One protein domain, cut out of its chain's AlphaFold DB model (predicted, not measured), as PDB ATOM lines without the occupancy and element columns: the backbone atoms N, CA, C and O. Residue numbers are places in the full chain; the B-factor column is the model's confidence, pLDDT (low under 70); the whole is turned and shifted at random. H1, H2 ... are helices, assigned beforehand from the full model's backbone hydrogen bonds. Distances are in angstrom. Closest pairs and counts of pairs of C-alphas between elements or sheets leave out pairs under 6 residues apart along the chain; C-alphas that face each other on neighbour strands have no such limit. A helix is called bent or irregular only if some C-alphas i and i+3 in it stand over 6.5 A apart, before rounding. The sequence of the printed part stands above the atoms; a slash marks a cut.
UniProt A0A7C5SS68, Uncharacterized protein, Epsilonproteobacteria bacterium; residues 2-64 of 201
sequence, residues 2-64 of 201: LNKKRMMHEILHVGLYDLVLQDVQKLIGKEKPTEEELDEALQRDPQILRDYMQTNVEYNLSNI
ATOM      1  N   LEU A   2     111.704  88.750 121.744       88.38
ATOM      2  CA  LEU A   2     113.024  88.153 121.829       88.38
ATOM      3  C   LEU A   2     113.071  87.103 122.947       88.38
ATOM      4  O   LEU A   2     112.605  87.370 124.057       88.38
ATOM      5  N   ASN A   3     113.646  85.940 122.657       91.00
ATOM      6  CA  ASN A   3     114.016  84.955 123.671       91.00
ATOM      7  C   ASN A   3     115.363  85.378 124.277       91.00
ATOM      8  O   ASN A   3     116.393  85.296 123.607       91.00
ATOM      9  N   LYS A   4     115.339  85.846 125.531       90.69
ATOM     10  CA  LYS A   4     116.519  86.366 126.239       90.69
ATOM     11  C   LYS A   4     117.610  85.307 126.402       90.69
ATOM     12  O   LYS A   4     118.774  85.614 126.187       90.69
ATOM     13  N   LYS A   5     117.233  84.069 126.735       90.94
ATOM     14  CA  LYS A   5     118.184  82.967 126.934       90.94
ATOM     15  C   LYS A   5     118.925  82.649 125.637       90.94
ATOM     16  O   LYS A   5     120.147  82.581 125.635       90.94
ATOM     17  N   ARG A   6     118.181  82.537 124.532       90.44
ATOM     18  CA  ARG A   6     118.758  82.349 123.195       90.44
ATOM     19  C   ARG A   6     119.706  83.490 122.819       90.44
ATOM     20  O   ARG A   6     120.843  83.221 122.466       90.44
ATOM     21  N   MET A   7     119.266  84.743 122.951       93.62
ATOM     22  CA  MET A   7     120.101  85.918 122.659       93.62
ATOM     23  C   MET A   7     121.406  85.899 123.467       93.62
ATOM     24  O   MET A   7     122.474  86.156 122.926       93.62
ATOM     25  N   MET A   8     121.337  85.604 124.767       93.88
ATOM     26  CA  MET A   8     122.528  85.564 125.618       93.88
ATOM     27  C   MET A   8     123.490  84.451 125.199       93.88
ATOM     28  O   MET A   8     124.693  84.682 125.127       93.88
ATOM     29  N   HIS A   9     122.959  83.271 124.871       93.62
ATOM     30  CA  HIS A   9     123.753  82.169 124.339       93.62
ATOM     31  C   HIS A   9     124.440  82.554 123.020       93.62
ATOM     32  O   HIS A   9     125.636  82.331 122.853       93.62
ATOM     33  N   GLU A  10     123.700  83.184 122.108       93.00
ATOM     34  CA  GLU A  10     124.213  83.684 120.835       93.00
ATOM     35  C   GLU A  10     125.348  84.699 121.035       93.00
ATOM     36  O   GLU A  10     126.419  84.522 120.461       93.00
ATOM     37  N   ILE A  11     125.172  85.696 121.911       94.19
ATOM     38  CA  ILE A  11     126.214  86.693 122.214       94.19
ATOM     39  C   ILE A  11     127.486  86.037 122.773       94.19
ATOM     40  O   ILE A  11     128.588  86.459 122.435       94.19
ATOM     41  N   LEU A  12     127.364  85.024 123.633       93.88
ATOM     42  CA  LEU A  12     128.521  84.399 124.285       93.88
ATOM     43  C   LEU A  12     129.258  83.380 123.408       93.88
ATOM     44  O   LEU A  12     130.430  83.096 123.671       93.88
ATOM     45  N   HIS A  13     128.580  82.783 122.425       93.50
ATOM     46  CA  HIS A  13     129.081  81.576 121.759       93.50
ATOM     47  C   HIS A  13     129.073  81.618 120.231       93.50
ATOM     48  O   HIS A  13     129.784  80.823 119.616       93.50
ATOM     49  N   VAL A  14     128.309  82.512 119.603       92.94
ATOM     50  CA  VAL A  14     128.211  82.591 118.142       92.94
ATOM     51  C   VAL A  14     129.082  83.739 117.637       92.94
ATOM     52  O   VAL A  14     128.826  84.903 117.933       92.94
ATOM     53  N   GLY A  15     130.075  83.411 116.802       91.75
ATOM     54  CA  GLY A  15     131.081  84.371 116.322       91.75
ATOM     55  C   GLY A  15     130.522  85.565 115.535       91.75
ATOM     56  O   GLY A  15     131.181  86.593 115.416       91.75
ATOM     57  N   LEU A  16     129.281  85.468 115.038       92.56
ATOM     58  CA  LEU A  16     128.566  86.597 114.436       92.56
ATOM     59  C   LEU A  16     128.474  87.805 115.387       92.56
ATOM     60  O   LEU A  16     128.533  88.947 114.937       92.56
ATOM     61  N   TYR A  17     128.361  87.555 116.692       95.50
ATOM     62  CA  TYR A  17     128.166  88.583 117.712       95.50
ATOM     63  C   TYR A  17     129.454  88.933 118.467       95.50
ATOM     64  O   TYR A  17     129.389  89.585 119.508       95.50
ATOM     65  N   ASP A  18     130.631  88.564 117.946       94.94
ATOM     66  CA  ASP A  18     131.924  88.823 118.597       94.94
ATOM     67  C   ASP A  18     132.145  90.310 118.914       94.94
ATOM     68  O   ASP A  18     132.732  90.643 119.941       94.94
ATOM     69  N   LEU A  19     131.662  91.225 118.064       94.88
ATOM     70  CA  LEU A  19     131.754  92.667 118.329       94.88
ATOM     71  C   LEU A  19     130.904  93.077 119.539       94.88
ATOM     72  O   LEU A  19     131.382  93.805 120.407       94.88
ATOM     73  N   VAL A  20     129.684  92.545 119.641       95.94
ATOM     74  CA  VAL A  20     128.794  92.769 120.789       95.94
ATOM     75  C   VAL A  20     129.421  92.188 122.058       95.94
ATOM     76  O   VAL A  20     129.456  92.843 123.102       95.94
ATOM     77  N   LEU A  21     129.984  90.980 121.967       96.62
ATOM     78  CA  LEU A  21     130.690  90.335 123.070       96.62
ATOM     79  C   LEU A  21     131.906  91.152 123.525       96.62
ATOM     80  O   LEU A  21     132.129  91.295 124.726       96.62
ATOM     81  N   GLN A  22     132.677  91.726 122.602       95.88
ATOM     82  CA  GLN A  22     133.813  92.586 122.942       95.88
ATOM     83  C   GLN A  22     133.388  93.828 123.724       95.88
ATOM     84  O   GLN A  22     134.095  94.245 124.643       95.88
ATOM     85  N   ASP A  23     132.247  94.425 123.395       94.62
ATOM     86  CA  ASP A  23     131.751  95.591 124.126       94.62
ATOM     87  C   ASP A  23     131.270  95.213 125.533       94.62
ATOM     88  O   ASP A  23     131.595  95.906 126.502       94.62
ATOM     89  N   VAL A  24     130.645  94.042 125.683       95.75
ATOM     90  CA  VAL A  24     130.339  93.436 126.990       95.75
ATOM     91  C   VAL A  24     131.622  93.198 127.804       95.75
ATOM     92  O   VAL A  24     131.716  93.613 128.962       95.75
ATOM     93  N   GLN A  25     132.645  92.586 127.199       96.12
ATOM     94  CA  GLN A  25     133.941  92.311 127.834       96.12
ATOM     95  C   GLN A  25     134.635  93.595 128.305       96.12
ATOM     96  O   GLN A  25     135.169  93.630 129.416       96.12
ATOM     97  N   LYS A  26     134.605  94.668 127.501       95.12
ATOM     98  CA  LYS A  26     135.148  95.987 127.874       95.12
ATOM     99  C   LYS A  26     134.380  96.609 129.037       95.12
ATOM    100  O   LYS A  26     135.005  97.179 129.929       95.12
ATOM    101  N   LEU A  27     133.050  96.503 129.034       93.88
ATOM    102  CA  LEU A  27     132.198  97.065 130.081       93.88
ATOM    103  C   LEU A  27     132.417  96.375 131.436       93.88
ATOM    104  O   LEU A  27     132.440  97.043 132.473       93.88
ATOM    105  N   ILE A  28     132.578  95.049 131.425       93.50
ATOM    106  CA  ILE A  28     132.770  94.224 132.628       93.50
ATOM    107  C   ILE A  28     134.250  94.168 133.048       93.50
ATOM    108  O   ILE A  28     134.557  93.998 134.228       93.50
ATOM    109  N   GLY A  29     135.180  94.321 132.105       93.88
ATOM    110  CA  GLY A  29     136.620  94.178 132.333       93.88
ATOM    111  C   GLY A  29     137.087  92.720 132.429       93.88
ATOM    112  O   GLY A  29     138.057  92.436 133.134       93.88
ATOM    113  N   LYS A  30     136.401  91.786 131.756       93.56
ATOM    114  CA  LYS A  30     136.715  90.346 131.753       93.56
ATOM    115  C   LYS A  30     136.731  89.791 130.335       93.56
ATOM    116  O   LYS A  30     135.858  90.118 129.546       93.56
ATOM    117  N   GLU A  31     137.670  88.891 130.042       91.38
ATOM    118  CA  GLU A  31     137.748  88.221 128.732       91.38
ATOM    119  C   GLU A  31     136.617  87.208 128.504       91.38
ATOM    120  O   GLU A  31     136.217  86.967 127.371       91.38
ATOM    121  N   LYS A  32     136.103  86.578 129.562       92.62
ATOM    122  CA  LYS A  32     135.071  85.536 129.464       92.62
ATOM    123  C   LYS A  32     133.936  85.838 130.440       92.62
ATOM    124  O   LYS A  32     133.990  85.337 131.563       92.62
ATOM    125  N   PRO A  33     132.976  86.696 130.053       93.44
ATOM    126  CA  PRO A  33     131.814  86.983 130.880       93.44
ATOM    127  C   PRO A  33     130.917  85.746 131.005       93.44
ATOM    128  O   PRO A  33     130.829  84.935 130.081       93.44
ATOM    129  N   THR A  34     130.258  85.589 132.151       94.75
ATOM    130  CA  THR A  34     129.207  84.577 132.341       94.75
ATOM    131  C   THR A  34     127.852  85.080 131.828       94.75
ATOM    132  O   THR A  34     127.686  86.266 131.544       94.75
ATOM    133  N   GLU A  35     126.853  84.195 131.730       93.81
ATOM    134  CA  GLU A  35     125.470  84.597 131.418       93.81
ATOM    135  C   GLU A  35     124.938  85.638 132.415       93.81
ATOM    136  O   GLU A  35     124.352  86.636 132.012       93.81
ATOM    137  N   GLU A  36     125.187  85.455 133.711       94.25
ATOM    138  CA  GLU A  36     124.753  86.393 134.757       94.25
ATOM    139  C   GLU A  36     125.375  87.783 134.559       94.25
ATOM    140  O   GLU A  36     124.680  88.795 134.612       94.25
ATOM    141  N   GLU A  37     126.670  87.837 134.244       94.31
ATOM    142  CA  GLU A  37     127.381  89.096 134.009       94.31
ATOM    143  C   GLU A  37     126.938  89.778 132.707       94.31
ATOM    144  O   GLU A  37     126.843  91.006 132.650       94.31
ATOM    145  N   LEU A  38     126.632  88.999 131.667       94.56
ATOM    146  CA  LEU A  38     126.031  89.519 130.441       94.56
ATOM    147  C   LEU A  38     124.633  90.091 130.709       94.56
ATOM    148  O   LEU A  38     124.297  91.143 130.169       94.56
ATOM    149  N   ASP A  39     123.821  89.441 131.544       94.88
ATOM    150  CA  ASP A  39     122.509  89.971 131.914       94.88
ATOM    151  C   ASP A  39     122.627  91.314 132.651       94.88
ATOM    152  O   ASP A  39     121.945  92.285 132.313       94.88
ATOM    153  N   GLU A  40     123.546  91.411 133.612       93.62
ATOM    154  CA  GLU A  40     123.841  92.675 134.292       93.62
ATOM    155  C   GLU A  40     124.325  93.755 133.312       93.62
ATOM    156  O   GLU A  40     123.889  94.909 133.385       93.62
ATOM    157  N   ALA A  41     125.188  93.391 132.358       93.94
ATOM    158  CA  ALA A  41     125.663  94.299 131.321       93.94
ATOM    159  C   ALA A  41     124.522  94.804 130.426       93.94
ATOM    160  O   ALA A  41     124.429  96.009 130.203       93.94
ATOM    161  N   LEU A  42     123.614  93.928 129.987       93.88
ATOM    162  CA  LEU A  42     122.435  94.284 129.185       93.88
ATOM    163  C   LEU A  42     121.489  95.244 129.919       93.88
ATOM    164  O   LEU A  42     120.855  96.095 129.292       93.88
ATOM    165  N   GLN A  43     121.383  95.120 131.245       92.56
ATOM    166  CA  GLN A  43     120.597  96.039 132.073       92.56
ATOM    167  C   GLN A  43     121.301  97.387 132.263       92.56
ATOM    168  O   GLN A  43     120.645  98.431 132.285       92.56
ATOM    169  N   ARG A  44     122.630  97.369 132.404       93.44
ATOM    170  CA  ARG A  44     123.452  98.565 132.617       93.44
ATOM    171  C   ARG A  44     123.615  99.396 131.348       93.44
ATOM    172  O   ARG A  44     123.579 100.623 131.433       93.44
ATOM    173  N   ASP A  45     123.804  98.744 130.207       94.12
ATOM    174  CA  ASP A  45     123.975  99.386 128.911       94.12
ATOM    175  C   ASP A  45     123.019  98.801 127.855       94.12
ATOM    176  O   ASP A  45     123.320  97.801 127.195       94.12
ATOM    177  N   PRO A  46     121.870  99.464 127.627       91.38
ATOM    178  CA  PRO A  46     120.918  99.065 126.598       91.38
ATOM    179  C   PRO A  46     121.472  99.121 125.165       91.38
ATOM    180  O   PRO A  46     120.779  98.676 124.247       91.38
ATOM    181  N   GLN A  47     122.654  99.709 124.937       92.06
ATOM    182  CA  GLN A  47     123.306  99.702 123.627       92.06
ATOM    183  C   GLN A  47     123.677  98.283 123.195       92.06
ATOM    184  O   GLN A  47     123.439  97.949 122.044       92.06
ATOM    185  N   ILE A  48     124.095  97.415 124.122       94.25
ATOM    186  CA  ILE A  48     124.464  96.020 123.826       94.25
ATOM    187  C   ILE A  48     123.300  95.278 123.152       94.25
ATOM    188  O   ILE A  48     123.474  94.597 122.142       94.25
ATOM    189  N   LEU A  49     122.082  95.452 123.676       93.06
ATOM    190  CA  LEU A  49     120.880  94.872 123.073       93.06
ATOM    191  C   LEU A  49     120.604  95.463 121.686       93.06
ATOM    192  O   LEU A  49     120.199  94.738 120.780       93.06
ATOM    193  N   ARG A  50     120.800  96.777 121.513       90.56
ATOM    194  CA  ARG A  50     120.614  97.428 120.210       90.56
ATOM    195  C   ARG A  50     121.608  96.908 119.180       90.56
ATOM    196  O   ARG A  50     121.187  96.645 118.062       90.56
ATOM    197  N   ASP A  51     122.863  96.706 119.563       92.38
ATOM    198  CA  ASP A  51     123.917  96.227 118.669       92.38
ATOM    199  C   ASP A  51     123.684  94.769 118.263       92.38
ATOM    200  O   ASP A  51     123.797  94.427 117.085       92.38
ATOM    201  N   TYR A  52     123.253  93.924 119.206       94.06
ATOM    202  CA  TYR A  52     122.775  92.574 118.900       94.06
ATOM    203  C   TYR A  52     121.620  92.614 117.888       94.06
ATOM    204  O   TYR A  52     121.664  91.947 116.852       94.06
ATOM    205  N   MET A  53     120.605  93.450 118.145       91.56
ATOM    206  CA  MET A  53     119.448  93.542 117.257       91.56
ATOM    207  C   MET A  53     119.800  94.087 115.874       91.56
ATOM    208  O   MET A  53     119.226  93.658 114.871       91.56
ATOM    209  N   GLN A  54     120.736  95.029 115.820       89.69
ATOM    210  CA  GLN A  54     121.253  95.596 114.587       89.69
ATOM    211  C   GLN A  54     122.016  94.547 113.779       89.69
ATOM    212  O   GLN A  54     121.736  94.394 112.591       89.69
ATOM    213  N   THR A  55     122.895  93.782 114.432       91.25
ATOM    214  CA  THR A  55     123.649  92.684 113.809       91.25
ATOM    215  C   THR A  55     122.694  91.694 113.146       91.25
ATOM    216  O   THR A  55     122.870  91.350 111.981       91.25
ATOM    217  N   ASN A  56     121.613  91.312 113.832       91.38
ATOM    218  CA  ASN A  56     120.593  90.443 113.250       91.38
ATOM    219  C   ASN A  56     120.023  91.003 111.953       91.38
ATOM    220  O   ASN A  56     120.051  90.340 110.918       91.38
ATOM    221  N   VAL A  57     119.572  92.254 111.978       88.56
ATOM    222  CA  VAL A  57     118.969  92.873 110.799       88.56
ATOM    223  C   VAL A  57     119.960  92.989 109.638       88.56
ATOM    224  O   VAL A  57     119.579  92.753 108.490       88.56
ATOM    225  N   GLU A  58     121.214  93.344 109.912       86.00
ATOM    226  CA  GLU A  58     122.268  93.458 108.897       86.00
ATOM    227  C   GLU A  58     122.562  92.117 108.212       86.00
ATOM    228  O   GLU A  58     122.791  92.082 107.002       86.00
ATOM    229  N   TYR A  59     122.473  91.016 108.960       86.38
ATOM    230  CA  TYR A  59     122.662  89.653 108.461       86.38
ATOM    231  C   TYR A  59     121.352  88.964 108.044       86.38
ATOM    232  O   TYR A  59     121.338  87.763 107.797       86.38
ATOM    233  N   ASN A  60     120.255  89.720 107.898       85.06
ATOM    234  CA  ASN A  60     118.917  89.220 107.547       85.06
ATOM    235  C   ASN A  60     118.360  88.153 108.509       85.06
ATOM    236  O   ASN A  60     117.481  87.374 108.138       85.06
ATOM    237  N   LEU A  61     118.833  88.146 109.751       89.00
ATOM    238  CA  LEU A  61     118.266  87.378 110.850       89.00
ATOM    239  C   LEU A  61     117.161  88.197 111.525       89.00
ATOM    240  O   LEU A  61     117.223  89.427 111.599       89.00
ATOM    241  N   SER A  62     116.134  87.517 112.031       88.69
ATOM    242  CA  SER A  62     115.025  88.193 112.706       88.69
ATOM    243  C   SER A  62     115.227  88.257 114.216       88.69
ATOM    244  O   SER A  62     115.502  87.238 114.843       88.69
ATOM    245  N   ASN A  63     114.954  89.413 114.830       90.81
ATOM    246  CA  ASN A  63     114.880  89.560 116.291       90.81
ATOM    247  C   ASN A  63     113.558  89.043 116.879       90.81
ATOM    248  O   ASN A  63     113.270  89.205 118.072       90.81
ATOM    249  N   ILE A  64     112.698  88.456 116.049       92.00
ATOM    250  CA  ILE A  64     111.428  87.873 116.465       92.00
ATOM    251  C   ILE A  64     111.644  86.382 116.666       92.00
ATOM    252  O   ILE A  64     111.509  85.581 115.746       92.00
TER     253      ILE A  64
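What this domain is: This is residues 2 to 64 of the 201 residues of an uncharacterized protein of Epsilonproteobacteria bacterium (UniProt A0A7C5SS68). H2 and H4 lie side by side, running opposite ways, H3 stands crosswise at the end where H2 ends and H4 begins, and H1 runs crosswise along one side of this pair. After H4 the tail, residues 59 to 64, folds back so that Ile 64 comes near Leu 2. The printed part has 63 residues, with four named helices in the order H1, H2, H3, H4 and no named strand; its class is all helix. It is compact, with a radius of gyration of the C-alphas of 10.6 A, and elongated in outline, with spans of 31 by 18 by 18 A.

Where its parts are: The longest helix is H2, residues 15 to 28, which measures 19.1 A from first to last C-alpha and begins at C-alpha 15 at (131.081, 84.371, 116.322). It is irregular: C-alphas 16 and 19 are 7.9 A apart. H4, residues 46 to 58, measures 18.6 A and ends at C-alpha 58 at (122.268, 93.458, 108.897). H1, residues 4 to 13, begins at C-alpha 4 at (116.519, 86.366, 126.239) and measures 14.2 A, as does H3, residues 35 to 44.

How they stand to each other: H2 and H4 touch at a shallow tilt of 11 degrees and run opposite ways; their closest C-alphas, those of Val 20 and Ile 48, are 6.2 A apart. H3 touches H2 with residues 24 to 28 of H2 alone, closest at the C-alphas of Val 24 and Ala 41, 6.4 A. These two run the same way at a steep tilt of 70.0 degrees, only just short of about perpendicular. H3 and H4 touch only at the corner by their link, and only just, with 3 pairs of C-alphas within 8 A; the closest are those of Leu 42 and Ile 48, 6.0 A, and the lines stand about perpendicular at 76 degrees. H1 touches H2 only at the corner by their link, about perpendicular at 85 degrees, with the C-alphas of Ile 11 and Tyr 17 closest at 5.3 A. H1 also touches H3, with the C-alphas of Met 8 and Glu 35 closest at 6.6 A; at 70.4 degrees they are only just about perpendicular. H1 and H4 are close but not clearly touching, with the C-alphas of Ile 11 and Tyr 52 closest at 7.6 A. In H1, H3 and H4 every O i to N i+4 pair is within hydrogen-bond range; in H2 8 of 10 are.

The domain as a whole: The two C-alphas farthest apart, those of Gly 29 and Asn 60, are 30.9 A apart, while those of Leu 2 and Ile 64 are 5.6 A apart. The printed part has no cut. The links from H1 to H2 and from H3 to H4 are tight, the link from H2 to H3 is short, and none is long. The mean pLDDT of the printed part is 92.7, and no printed residue is under 70.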